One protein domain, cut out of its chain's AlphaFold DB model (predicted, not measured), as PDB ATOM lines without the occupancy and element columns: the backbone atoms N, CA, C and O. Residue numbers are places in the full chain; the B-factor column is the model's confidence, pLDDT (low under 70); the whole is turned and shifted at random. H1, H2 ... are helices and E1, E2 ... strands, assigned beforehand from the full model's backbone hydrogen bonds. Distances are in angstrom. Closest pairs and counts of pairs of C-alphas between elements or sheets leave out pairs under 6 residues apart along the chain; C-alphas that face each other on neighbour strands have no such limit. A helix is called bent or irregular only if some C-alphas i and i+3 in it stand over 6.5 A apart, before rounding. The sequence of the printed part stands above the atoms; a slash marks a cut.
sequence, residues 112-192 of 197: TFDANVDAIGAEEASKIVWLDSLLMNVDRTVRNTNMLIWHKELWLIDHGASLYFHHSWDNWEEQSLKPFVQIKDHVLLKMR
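What this domain is: This is residues 112 to 192 of the 197 residues of the protein "PI3K/PI4K domain-containing protein" of Sphingobacterium multivorum (UniProt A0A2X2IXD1). This is a rod of loops and short elements: the one longer helix, H1, lies near the middle roughly along the length, the hairpin of E1 and E2 makes one end, and the two short helices H2 and H3 make a small head at the other. H4 is a short helix nearer the middle, and in the head residues 166 to 172 stand free. The printed part has 81 residues, with four named helices and two named strands in the order H1, E1, E2, H2, H3, H4; E1 and E2 form an antiparallel sheet of two strands. The class is mixed, helices and strands, with 36 of the 81 residues in named elements, which is under half. The whole is compact by its radius of gyration of the C-alphas, 13.5 A, and spans 43 by 21 by 18 A.

How they stand to each other: Start at Thr 112 and read on to H1, residues 122 to 135. After it come strands E1, residues 147 to 150, and E2, residues 153 to 156, a hairpin of antiparallel neighbours with 146 degrees between their directions. Look across it for N 148 and O 155, 2.9 A apart, and N 155 and O 148, 2.8 A apart, both within hydrogen-bond range. H1 and E2 are apart. Further on, H2, residues 164 to 167, and H3, residues 172 to 176, only just touch, with 3 pairs of C-alphas within 8 A, and only at the corner; their closest C-alphas are those of Phe 165 and Trp 172, 6.3 A apart. H1 is apart from both H2 and H3. Last comes H4, residues 181 to 185, which is apart from H3. H4 and H1 only just touch, with 3 pairs of C-alphas within 8 A, and H1 does so with residues 129 to 133 alone; the closest C-alphas are those of Ser 133 and Ile 183, 6.3 A apart. In H1 and H3 every O i to N i+4 pair is within hydrogen-bond range; H4 has 0 of 1 but 2 of 2 O i to N i+3 pairs, and H2 is too short for an O i to N i+4 pair.

Where its parts are: Find C-alpha 122 at (-37.874, 13.206, 35.069); from there H1 runs 19.8 A to C-alpha 135 at (-40.601, -4.896, 42.584). E1 covers 9.7 A and E2 10.1 A. H2 and H3 are short. H4 ends at C-alpha 185, at (-42.498, 7.224, 50.674); it is neither bent nor irregular, but only just: C-alphas 181 and 184 are 6.3 A apart.

The domain as a whole: The two C-alphas farthest apart are those of His 151 and Asp 170, 43.6 A. The printed part has no cut. The link from H1 to E1, 11 residues, is long. The mean pLDDT of the printed part is 92.2, and no printed residue is under 70.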
ATOM      1  N   THR A 112     -23.014   8.944  47.738       95.38
ATOM      2  CA  THR A 112     -24.457   8.736  47.914       95.38
ATOM      3  C   THR A 112     -25.254   9.829  47.207       95.38
ATOM      4  O   THR A 112     -24.920  11.006  47.321       95.38
ATOM      5  N   PHE A 113     -26.318   9.440  46.505       97.12
ATOM      6  CA  PHE A 113     -27.275  10.374  45.915       97.12
ATOM      7  C   PHE A 113     -28.059  11.127  46.998       97.12
ATOM      8  O   PHE A 113     -28.683  10.495  47.860       97.12
ATOM      9  N   ASP A 114     -28.105  12.455  46.893       94.75
ATOM     10  CA  ASP A 114     -28.916  13.352  47.717       94.75
ATOM     11  C   ASP A 114     -29.990  14.045  46.868       94.75
ATOM     12  O   ASP A 114     -29.717  14.931  46.058       94.75
ATOM     13  N   ALA A 115     -31.253  13.706  47.121       92.56
ATOM     14  CA  ALA A 115     -32.402  14.251  46.401       92.56
ATOM     15  C   ALA A 115     -32.605  15.772  46.550       92.56
ATOM     16  O   ALA A 115     -33.426  16.344  45.830       92.56
ATOM     17  N   ASN A 116     -31.920  16.425  47.494       91.19
ATOM     18  CA  ASN A 116     -31.982  17.874  47.681       91.19
ATOM     19  C   ASN A 116     -30.964  18.633  46.819       91.19
ATOM     20  O   ASN A 116     -31.128  19.838  46.624       91.19
ATOM     21  N   VAL A 117     -29.919  17.957  46.338       91.56
ATOM     22  CA  VAL A 117     -28.781  18.585  45.648       91.56
ATOM     23  C   VAL A 117     -28.597  18.014  44.247       91.56
ATOM     24  O   VAL A 117     -28.378  18.771  43.299       91.56
ATOM     25  N   ASP A 118     -28.713  16.697  44.100       93.94
ATOM     26  CA  ASP A 118     -28.486  16.008  42.842       93.94
ATOM     27  C   ASP A 118     -29.688  16.133  41.903       93.94
ATOM     28  O   ASP A 118     -30.854  15.966  42.278       93.94
ATOM     29  N   ALA A 119     -29.391  16.404  40.635       89.38
ATOM     30  CA  ALA A 119     -30.391  16.487  39.586       89.38
ATOM     31  C   ALA A 119     -30.540  15.140  38.875       89.38
ATOM     32  O   ALA A 119     -29.558  14.502  38.501       89.38
ATOM     33  N   ILE A 120     -31.786  14.751  38.616       93.75
ATOM     34  CA  ILE A 120     -32.136  13.570  37.828       93.75
ATOM     35  C   ILE A 120     -33.173  13.948  36.770       93.75
ATOM     36  O   ILE A 120     -34.063  14.773  37.003       93.75
ATOM     37  N   GLY A 121     -33.076  13.340  35.589       93.50
ATOM     38  CA  GLY A 121     -34.086  13.495  34.549       93.50
ATOM     39  C   GLY A 121     -35.437  12.922  34.987       93.50
ATOM     40  O   GLY A 121     -35.520  11.826  35.536       93.50
ATOM     41  N   ALA A 122     -36.527  13.631  34.685       93.69
ATOM     42  CA  ALA A 122     -37.874  13.206  35.069       93.69
ATOM     43  C   ALA A 122     -38.278  11.834  34.487       93.69
ATOM     44  O   ALA A 122     -39.045  11.091  35.103       93.69
ATOM     45  N   GLU A 123     -37.767  11.484  33.303       94.56
ATOM     46  CA  GLU A 123     -37.988  10.170  32.694       94.56
ATOM     47  C   GLU A 123     -37.260   9.058  33.462       94.56
ATOM     48  O   GLU A 123     -37.866   8.034  33.768       94.56
ATOM     49  N   GLU A 124     -35.991   9.270  33.823       96.25
ATOM     50  CA  GLU A 124     -35.204   8.318  34.614       96.25
ATOM     51  C   GLU A 124     -35.832   8.117  35.998       96.25
ATOM     52  O   GLU A 124     -36.104   6.982  36.387       96.25
ATOM     53  N   ALA A 125     -36.225   9.206  36.670       96.81
ATOM     54  CA  ALA A 125     -36.984   9.146  37.918       96.81
ATOM     55  C   ALA A 125     -38.291   8.350  37.772       96.81
ATOM     56  O   ALA A 125     -38.644   7.560  38.646       96.81
ATOM     57  N   SER A 126     -39.013   8.524  36.659       96.62
ATOM     58  CA  SER A 126     -40.260   7.792  36.405       96.62
ATOM     59  C   SER A 126     -40.026   6.296  36.203       96.62
ATOM     60  O   SER A 126     -40.816   5.501  36.707       96.62
ATOM     61  N   LYS A 127     -38.947   5.911  35.509       97.25
ATOM     62  CA  LYS A 127     -38.564   4.503  35.320       97.25
ATOM     63  C   LYS A 127     -38.194   3.841  36.641       97.25
ATOM     64  O   LYS A 127     -38.651   2.730  36.881       97.25
ATOM     65  N   ILE A 128     -37.433   4.528  37.494       97.94
ATOM     66  CA  ILE A 128     -37.033   4.010  38.811       97.94
ATOM     67  C   ILE A 128     -38.263   3.816  39.701       97.94
ATOM     68  O   ILE A 128     -38.494   2.716  40.181       97.94
ATOM     69  N   VAL A 129     -39.121   4.838  39.825       97.38
ATOM     70  CA  VAL A 129     -40.357   4.733  40.625       97.38
ATOM     71  C   VAL A 129     -41.263   3.612  40.108       97.38
ATOM     72  O   VAL A 129     -41.860   2.882  40.897       97.38
ATOM     73  N   TRP A 130     -41.387   3.464  38.786       96.81
ATOM     74  CA  TRP A 130     -42.166   2.380  38.187       96.81
ATOM     75  C   TRP A 130     -41.561   1.005  38.492       96.81
ATOM     76  O   TRP A 130     -42.294   0.100  38.890       96.81
ATOM     77  N   LEU A 131     -40.240   0.857  38.353       97.62
ATOM     78  CA  LEU A 131     -39.529  -0.382  38.655       97.62
ATOM     79  C   LEU A 131     -39.691  -0.767  40.127       97.62
ATOM     80  O   LEU A 131     -40.061  -1.899  40.418       97.62
ATOM     81  N   ASP A 132     -39.480   0.168  41.049       97.00
ATOM     82  CA  ASP A 132     -39.622  -0.090  42.482       97.00
ATOM     83  C   ASP A 132     -41.074  -0.377  42.878       97.00
ATOM     84  O   ASP A 132     -41.321  -1.165  43.788       97.00
ATOM     85  N   SER A 133     -42.050   0.175  42.149       94.94
ATOM     86  CA  SER A 133     -43.459  -0.213  42.299       94.94
ATOM     87  C   SER A 133     -43.702  -1.659  41.872       94.94
ATOM     88  O   SER A 133     -44.384  -2.396  42.578       94.94
ATOM     89  N   LEU A 134     -43.140  -2.068  40.728       94.25
ATOM     90  CA  LEU A 134     -43.241  -3.434  40.210       94.25
ATOM     91  C   LEU A 134     -42.564  -4.442  41.147       94.25
ATOM     92  O   LEU A 134     -43.091  -5.523  41.387       94.25
ATOM     93  N   LEU A 135     -41.396  -4.079  41.673       95.00
ATOM     94  CA  LEU A 135     -40.601  -4.896  42.584       95.00
ATOM     95  C   LEU A 135     -41.113  -4.869  44.027       95.00
ATOM     96  O   LEU A 135     -40.612  -5.631  44.852       95.00
ATOM     97  N   MET A 136     -42.076  -4.001  44.349       94.19
ATOM     98  CA  MET A 136     -42.516  -3.733  45.722       94.19
ATOM     99  C   MET A 136     -41.334  -3.363  46.639       94.19
ATOM    100  O   MET A 136     -41.233  -3.841  47.769       94.19
ATOM    101  N   ASN A 137     -40.403  -2.548  46.132       95.50
ATOM    102  CA  ASN A 137     -39.199  -2.142  46.850       95.50
ATOM    103  C   ASN A 137     -39.538  -1.092  47.915       95.50
ATOM    104  O   ASN A 137     -39.884   0.050  47.607       95.50
ATOM    105  N   VAL A 138     -39.442  -1.491  49.181       93.25
ATOM    106  CA  VAL A 138     -39.770  -0.639  50.335       93.25
ATOM    107  C   VAL A 138     -38.620   0.259  50.780       93.25
ATOM    108  O   VAL A 138     -38.854   1.176  51.563       93.25
ATOM    109  N   ASP A 139     -37.399   0.010  50.307       93.94
ATOM    110  CA  ASP A 139     -36.195   0.585  50.915       93.94
ATOM    111  C   ASP A 139     -35.625   1.787  50.150       93.94
ATOM    112  O   ASP A 139     -34.725   2.450  50.648       93.94
ATOM    113  N   ARG A 140     -36.181   2.153  48.982       96.19
ATOM    114  CA  ARG A 140     -35.751   3.345  48.220       96.19
ATOM    115  C   ARG A 140     -36.430   4.631  48.704       96.19
ATOM    116  O   ARG A 140     -37.259   5.241  48.019       96.19
ATOM    117  N   THR A 141     -36.079   5.058  49.909       95.69
ATOM    118  CA  THR A 141     -36.720   6.179  50.620       95.69
ATOM    119  C   THR A 141     -35.793   7.387  50.768       95.69
ATOM    120  O   THR A 141     -34.626   7.364  50.396       95.69
ATOM    121  N   VAL A 142     -36.303   8.489  51.327       92.00
ATOM    122  CA  VAL A 142     -35.476   9.676  51.632       92.00
ATOM    123  C   VAL A 142     -34.406   9.413  52.699       92.00
ATOM    124  O   VAL A 142     -33.455  10.179  52.798       92.00
ATOM    125  N   ARG A 143     -34.577   8.372  53.527       89.12
ATOM    126  CA  ARG A 143     -33.625   8.012  54.592       89.12
ATOM    127  C   ARG A 143     -32.516   7.106  54.082       89.12
ATOM    128  O   ARG A 143     -31.392   7.215  54.553       89.12
ATOM    129  N   ASN A 144     -32.862   6.227  53.150       88.88
ATOM    130  CA  ASN A 144     -31.934   5.352  52.468       88.88
ATOM    131  C   ASN A 144     -32.243   5.397  50.972       88.88
ATOM    132  O   ASN A 144     -33.240   4.837  50.521       88.88
ATOM    133  N   THR A 145     -31.444   6.132  50.202       94.88
ATOM    134  CA  THR A 145     -31.730   6.307  48.775       94.88
ATOM    135  C   THR A 145     -31.321   5.087  47.960       94.88
ATOM    136  O   THR A 145     -31.849   4.909  46.862       94.88
ATOM    137  N   ASN A 146     -30.401   4.255  48.470       95.69
ATOM    138  CA  ASN A 146     -29.808   3.118  47.759       95.69
ATOM    139  C   ASN A 146     -29.380   3.480  46.323       95.69
ATOM    140  O   ASN A 146     -29.546   2.706  45.376       95.69
ATOM    141  N   MET A 147     -28.883   4.701  46.134       97.81
ATOM    142  CA  MET A 147     -28.420   5.217  44.851       97.81
ATOM    143  C   MET A 147     -27.102   5.947  45.039       97.81
ATOM    144  O   MET A 147     -26.889   6.628  46.043       97.81
ATOM    145  N   LEU A 148     -26.243   5.825  44.040       97.69
ATOM    146  CA  LEU A 148     -24.937   6.456  44.005       97.69
ATOM    147  C   LEU A 148     -24.839   7.402  42.810       97.69
ATOM    148  O   LEU A 148     -25.394   7.130  41.746       97.69
ATOM    149  N   ILE A 149     -24.076   8.477  42.964       98.06
ATOM    150  CA  ILE A 149     -23.540   9.257  41.856       98.06
ATOM    151  C   ILE A 149     -22.115   8.781  41.590       98.06
ATOM    152  O   ILE A 149     -21.236   8.876  42.448       98.06
ATOM    153  N   TRP A 150     -21.874   8.294  40.375       97.88
ATOM    154  CA  TRP A 150     -20.552   7.877  39.917       97.88
ATOM    155  C   TRP A 150     -20.293   8.433  38.524       97.88
ATOM    156  O   TRP A 150     -21.116   8.290  37.620       97.88
ATOM    157  N   HIS A 151     -19.175   9.147  38.366       96.00
ATOM    158  CA  HIS A 151     -18.852   9.898  37.147       96.00
ATOM    159  C   HIS A 151     -19.998  10.799  36.635       96.00
ATOM    160  O   HIS A 151     -20.180  10.944  35.431       96.00
ATOM    161  N   LYS A 152     -20.722  11.457  37.558       94.06
ATOM    162  CA  LYS A 152     -21.886  12.340  37.301       94.06
ATOM    163  C   LYS A 152     -23.140  11.635  36.775       94.06
ATOM    164  O   LYS A 152     -24.073  12.302  36.343       94.06
ATOM    165  N   GLU A 153     -23.175  10.313  36.838       96.06
ATOM    166  CA  GLU A 153     -24.326   9.506  36.453       96.06
ATOM    167  C   GLU A 153     -24.930   8.847  37.694       96.06
ATOM    168  O   GLU A 153     -24.208   8.526  38.639       96.06
ATOM    169  N   LEU A 154     -26.245   8.633  37.687       97.88
ATOM    170  CA  LEU A 154     -26.954   7.925  38.750       97.88
ATOM    171  C   LEU A 154     -26.843   6.409  38.560       97.88
ATOM    172  O   LEU A 154     -27.094   5.901  37.467       97.88
ATOM    173  N   TRP A 155     -26.530   5.696  39.639       98.44
ATOM    174  CA  TRP A 155     -26.432   4.241  39.700       98.44
ATOM    175  C   TRP A 155     -27.324   3.703  40.813       98.44
ATOM    176  O   TRP A 155     -27.284   4.191  41.942       98.44
ATOM    177  N   LEU A 156     -28.123   2.691  40.497       98.50
ATOM    178  CA  LEU A 156     -28.955   1.997  41.468       98.50
ATOM    179  C   LEU A 156     -28.142   0.903  42.145       98.50
ATOM    180  O   LEU A 156     -27.453   0.127  41.481       98.50
ATOM    181  N   ILE A 157     -28.285   0.817  43.458       97.31
ATOM    182  CA  ILE A 157     -27.800  -0.293  44.267       97.31
ATOM    183  C   ILE A 157     -28.949  -0.811  45.136       97.31
ATOM    184  O   ILE A 157     -30.038  -0.230  45.159       97.31
ATOM    185  N   ASP A 158     -28.678  -1.918  45.812       94.44
ATOM    186  CA  ASP A 158     -29.485  -2.507  46.875       94.44
ATOM    187  C   ASP A 158     -30.982  -2.676  46.568       94.44
ATOM    188  O   ASP A 158     -31.843  -1.903  46.992       94.44
ATOM    189  N   HIS A 159     -31.298  -3.738  45.832       96.44
ATOM    190  CA  HIS A 159     -32.667  -4.214  45.642       96.44
ATOM    191  C   HIS A 159     -33.019  -5.362  46.601       96.44
ATOM    192  O   HIS A 159     -34.084  -5.963  46.455       96.44
ATOM    193  N   GLY A 160     -32.171  -5.673  47.586       93.25
ATOM    194  CA  GLY A 160     -32.334  -6.832  48.470       93.25
ATOM    195  C   GLY A 160     -33.607  -6.813  49.324       93.25
ATOM    196  O   GLY A 160     -34.102  -7.874  49.696       93.25
ATOM    197  N   ALA A 161     -34.171  -5.628  49.578       92.31
ATOM    198  CA  ALA A 161     -35.446  -5.432  50.276       92.31
ATOM    199  C   ALA A 161     -36.683  -5.442  49.347       92.31
ATOM    200  O   ALA A 161     -37.801  -5.144  49.780       92.31
ATOM    201  N   SER A 162     -36.498  -5.760  48.065       93.75
ATOM    202  CA  SER A 162     -37.586  -5.930  47.096       93.75
ATOM    203  C   SER A 162     -38.249  -7.301  47.221       93.75
ATOM    204  O   SER A 162     -37.716  -8.218  47.837       93.75
ATOM    205  N   LEU A 163     -39.406  -7.467  46.574       91.12
ATOM    206  CA  LEU A 163     -40.133  -8.736  46.471       91.12
ATOM    207  C   LEU A 163     -40.453  -9.360  47.839       91.12
ATOM    208  O   LEU A 163     -40.532 -10.581  47.959       91.12
ATOM    209  N   TYR A 164     -40.670  -8.535  48.870       82.94
ATOM    210  CA  TYR A 164     -40.770  -8.989  50.263       82.94
ATOM    211  C   TYR A 164     -41.868 -10.042  50.508       82.94
ATOM    212  O   TYR A 164     -41.793 -10.793  51.483       82.94
ATOM    213  N   PHE A 165     -42.854 -10.169  49.610       82.69
ATOM    214  CA  PHE A 165     -43.832 -11.263  49.621       82.69
ATOM    215  C   PHE A 165     -43.167 -12.649  49.626       82.69
ATOM    216  O   PHE A 165     -43.706 -13.584  50.203       82.69
ATOM    217  N   HIS A 166     -41.954 -12.812  49.086       81.38
ATOM    218  CA  HIS A 166     -41.255 -14.101  49.093       81.38
ATOM    219  C   HIS A 166     -40.873 -14.595  50.505       81.38
ATOM    220  O   HIS A 166     -40.464 -15.751  50.673       81.38
ATOM    221  N   HIS A 167     -41.004 -13.754  51.540       79.56
ATOM    222  CA  HIS A 167     -40.805 -14.128  52.937       79.56
ATOM    223  C   HIS A 167     -42.042 -14.820  53.526       79.56
ATOM    224  O   HIS A 167     -41.881 -15.613  54.450       79.56
ATOM    225  N   SER A 168     -43.231 -14.612  52.949       80.44
ATOM    226  CA  SER A 168     -44.484 -15.275  53.320       80.44
ATOM    227  C   SER A 168     -45.257 -15.654  52.054       80.44
ATOM    228  O   SER A 168     -45.900 -14.824  51.420       80.44
ATOM    229  N   TRP A 169     -45.180 -16.934  51.684       77.88
ATOM    230  CA  TRP A 169     -45.886 -17.468  50.514       77.88
ATOM    231  C   TRP A 169     -47.396 -17.601  50.734       77.88
ATOM    232  O   TRP A 169     -48.131 -17.893  49.794       77.88
ATOM    233  N   ASP A 170     -47.877 -17.359  51.949       81.69
ATOM    234  CA  ASP A 170     -49.301 -17.349  52.233       81.69
ATOM    235  C   ASP A 170     -49.946 -16.127  51.564       81.69
ATOM    236  O   ASP A 170     -49.519 -14.983  51.739       81.69
ATOM    237  N   ASN A 171     -50.999 -16.368  50.781       80.81
ATOM    238  CA  ASN A 171     -51.770 -15.336  50.081       80.81
ATOM    239  C   ASN A 171     -50.952 -14.471  49.097       80.81
ATOM    240  O   ASN A 171     -51.348 -13.339  48.812       80.81
ATOM    241  N   TRP A 172     -49.830 -14.972  48.555       81.69
ATOM    242  CA  TRP A 172     -48.998 -14.210  47.609       81.69
ATOM    243  C   TRP A 172     -49.779 -13.769  46.357       81.69
ATOM    244  O   TRP A 172     -49.585 -12.651  45.884       81.69
ATOM    245  N   GLU A 173     -50.708 -14.598  45.862       83.31
ATOM    246  CA  GLU A 173     -51.577 -14.266  44.723       83.31
ATOM    247  C   GLU A 173     -52.457 -13.051  45.034       83.31
ATOM    248  O   GLU A 173     -52.490 -12.090  44.267       83.31
ATOM    249  N   GLU A 174     -53.112 -13.041  46.199       84.25
ATOM    250  CA  GLU A 174     -53.934 -11.913  46.642       84.25
ATOM    251  C   GLU A 174     -53.083 -10.653  46.860       84.25
ATOM    252  O   GLU A 174     -53.493  -9.552  46.493       84.25
ATOM    253  N   GLN A 175     -51.883 -10.802  47.432       80.06
ATOM    254  CA  GLN A 175     -50.956  -9.687  47.622       80.06
ATOM    255  C   GLN A 175     -50.463  -9.107  46.293       80.06
ATOM    256  O   GLN A 175     -50.351  -7.889  46.189       80.06
ATOM    257  N   SER A 176     -50.244  -9.940  45.270       80.00
ATOM    258  CA  SER A 176     -49.787  -9.494  43.945       80.00
ATOM    259  C   SER A 176     -50.794  -8.588  43.223       80.00
ATOM    260  O   SER A 176     -50.412  -7.796  42.365       80.00
ATOM    261  N   LEU A 177     -52.077  -8.675  43.592       83.56
ATOM    262  CA  LEU A 177     -53.150  -7.838  43.047       83.56
ATOM    263  C   LEU A 177     -53.333  -6.523  43.818       83.56
ATOM    264  O   LEU A 177     -54.017  -5.617  43.337       83.56
ATOM    265  N   LYS A 178     -52.768  -6.408  45.026       84.81
ATOM    266  CA  LYS A 178     -52.926  -5.214  45.861       84.81
ATOM    267  C   LYS A 178     -51.965  -4.111  45.406       84.81
ATOM    268  O   LYS A 178     -50.808  -4.390  45.098       84.81
ATOM    269  N   PRO A 179     -52.399  -2.838  45.410       88.00
ATOM    270  CA  PRO A 179     -51.494  -1.727  45.155       88.00
ATOM    271  C   PRO A 179     -50.350  -1.693  46.172       88.00
ATOM    272  O   PRO A 179     -50.572  -1.845  47.376       88.00
ATOM    273  N   PHE A 180     -49.138  -1.404  45.704       91.81
ATOM    274  CA  PHE A 180     -47.995  -1.161  46.578       91.81
ATOM    275  C   PHE A 180     -48.078   0.247  47.190       91.81
ATOM    276  O   PHE A 180     -47.659   1.237  46.593       91.81
ATOM    277  N   VAL A 181     -48.668   0.358  48.383       92.81
ATOM    278  CA  VAL A 181     -48.981   1.647  49.038       92.81
ATOM    279  C   VAL A 181     -47.724   2.395  49.498       92.81
ATOM    280  O   VAL A 181     -47.705   3.627  49.512       92.81
ATOM    281  N   GLN A 182     -46.667   1.668  49.861       94.38
ATOM    282  CA  GLN A 182     -45.420   2.210  50.404       94.38
ATOM    283  C   GLN A 182     -44.632   3.029  49.372       94.38
ATOM    284  O   GLN A 182     -43.788   3.835  49.754       94.38
ATOM    285  N   ILE A 183     -44.977   2.944  48.079       95.25
ATOM    286  CA  ILE A 183     -44.396   3.809  47.042       95.25
ATOM    287  C   ILE A 183     -44.564   5.305  47.345       95.25
ATOM    288  O   ILE A 183     -43.794   6.132  46.860       95.25
ATOM    289  N   LYS A 184     -45.554   5.676  48.168       94.75
ATOM    290  CA  LYS A 184     -45.771   7.058  48.623       94.75
ATOM    291  C   LYS A 184     -44.547   7.667  49.331       94.75
ATOM    292  O   LYS A 184     -44.407   8.889  49.331       94.75
ATOM    293  N   ASP A 185     -43.683   6.828  49.905       95.88
ATOM    294  CA  ASP A 185     -42.498   7.224  50.674       95.88
ATOM    295  C   ASP A 185     -41.212   7.229  49.816       95.88
ATOM    296  O   ASP A 185     -40.119   7.533  50.305       95.88
ATOM    297  N   HIS A 186     -41.334   6.928  48.518       96.81
ATOM    298  CA  HIS A 186     -40.214   6.819  47.591       96.81
ATOM    299  C   HIS A 186     -39.521   8.170  47.350       96.81
ATOM    300  O   HIS A 186     -40.162   9.171  47.015       96.81
ATOM    301  N   VAL A 187     -38.185   8.200  47.421       97.00
ATOM    302  CA  VAL A 187     -37.391   9.446  47.346       97.00
ATOM    303  C   VAL A 187     -37.616  10.242  46.055       97.00
ATOM    304  O   VAL A 187     -37.815  11.456  46.087       97.00
ATOM    305  N   LEU A 188     -37.683   9.560  44.910       96.38
ATOM    306  CA  LEU A 188     -37.892  10.196  43.601       96.38
ATOM    307  C   LEU A 188     -39.361  10.480  43.262       96.38
ATOM    308  O   LEU A 188     -39.657  10.959  42.165       96.38
ATOM    309  N   LEU A 189     -40.307  10.201  44.168       93.69
ATOM    310  CA  LEU A 189     -41.730  10.257  43.842       93.69
ATOM    311  C   LEU A 189     -42.115  11.641  43.296       93.69
ATOM    312  O   LEU A 189     -42.738  11.740  42.244       93.69
ATOM    313  N   LYS A 190     -41.684  12.737  43.926       90.69
ATOM    314  CA  LYS A 190     -42.039  14.105  43.490       90.69
ATOM    315  C   LYS A 190     -41.458  14.507  42.122       90.69
ATOM    316  O   LYS A 190     -41.997  15.422  41.491       90.69
ATOM    317  N   MET A 191     -40.416  13.812  41.663       90.56
ATOM    318  CA  MET A 191     -39.665  14.092  40.433       90.56
ATOM    319  C   MET A 191     -40.216  13.343  39.203       90.56
ATOM    320  O   MET A 191     -39.859  13.662  38.072       90.56
ATOM    321  N   ARG A 192     -41.119  12.370  39.402       83.50
ATOM    322  CA  ARG A 192     -41.734  11.573  38.324       83.50
ATOM    323  C   ARG A 192     -42.751  12.361  37.488       83.50
ATOM    324  O   ARG A 192     -43.431  13.260  37.990       83.50
TER     325      ARG A 192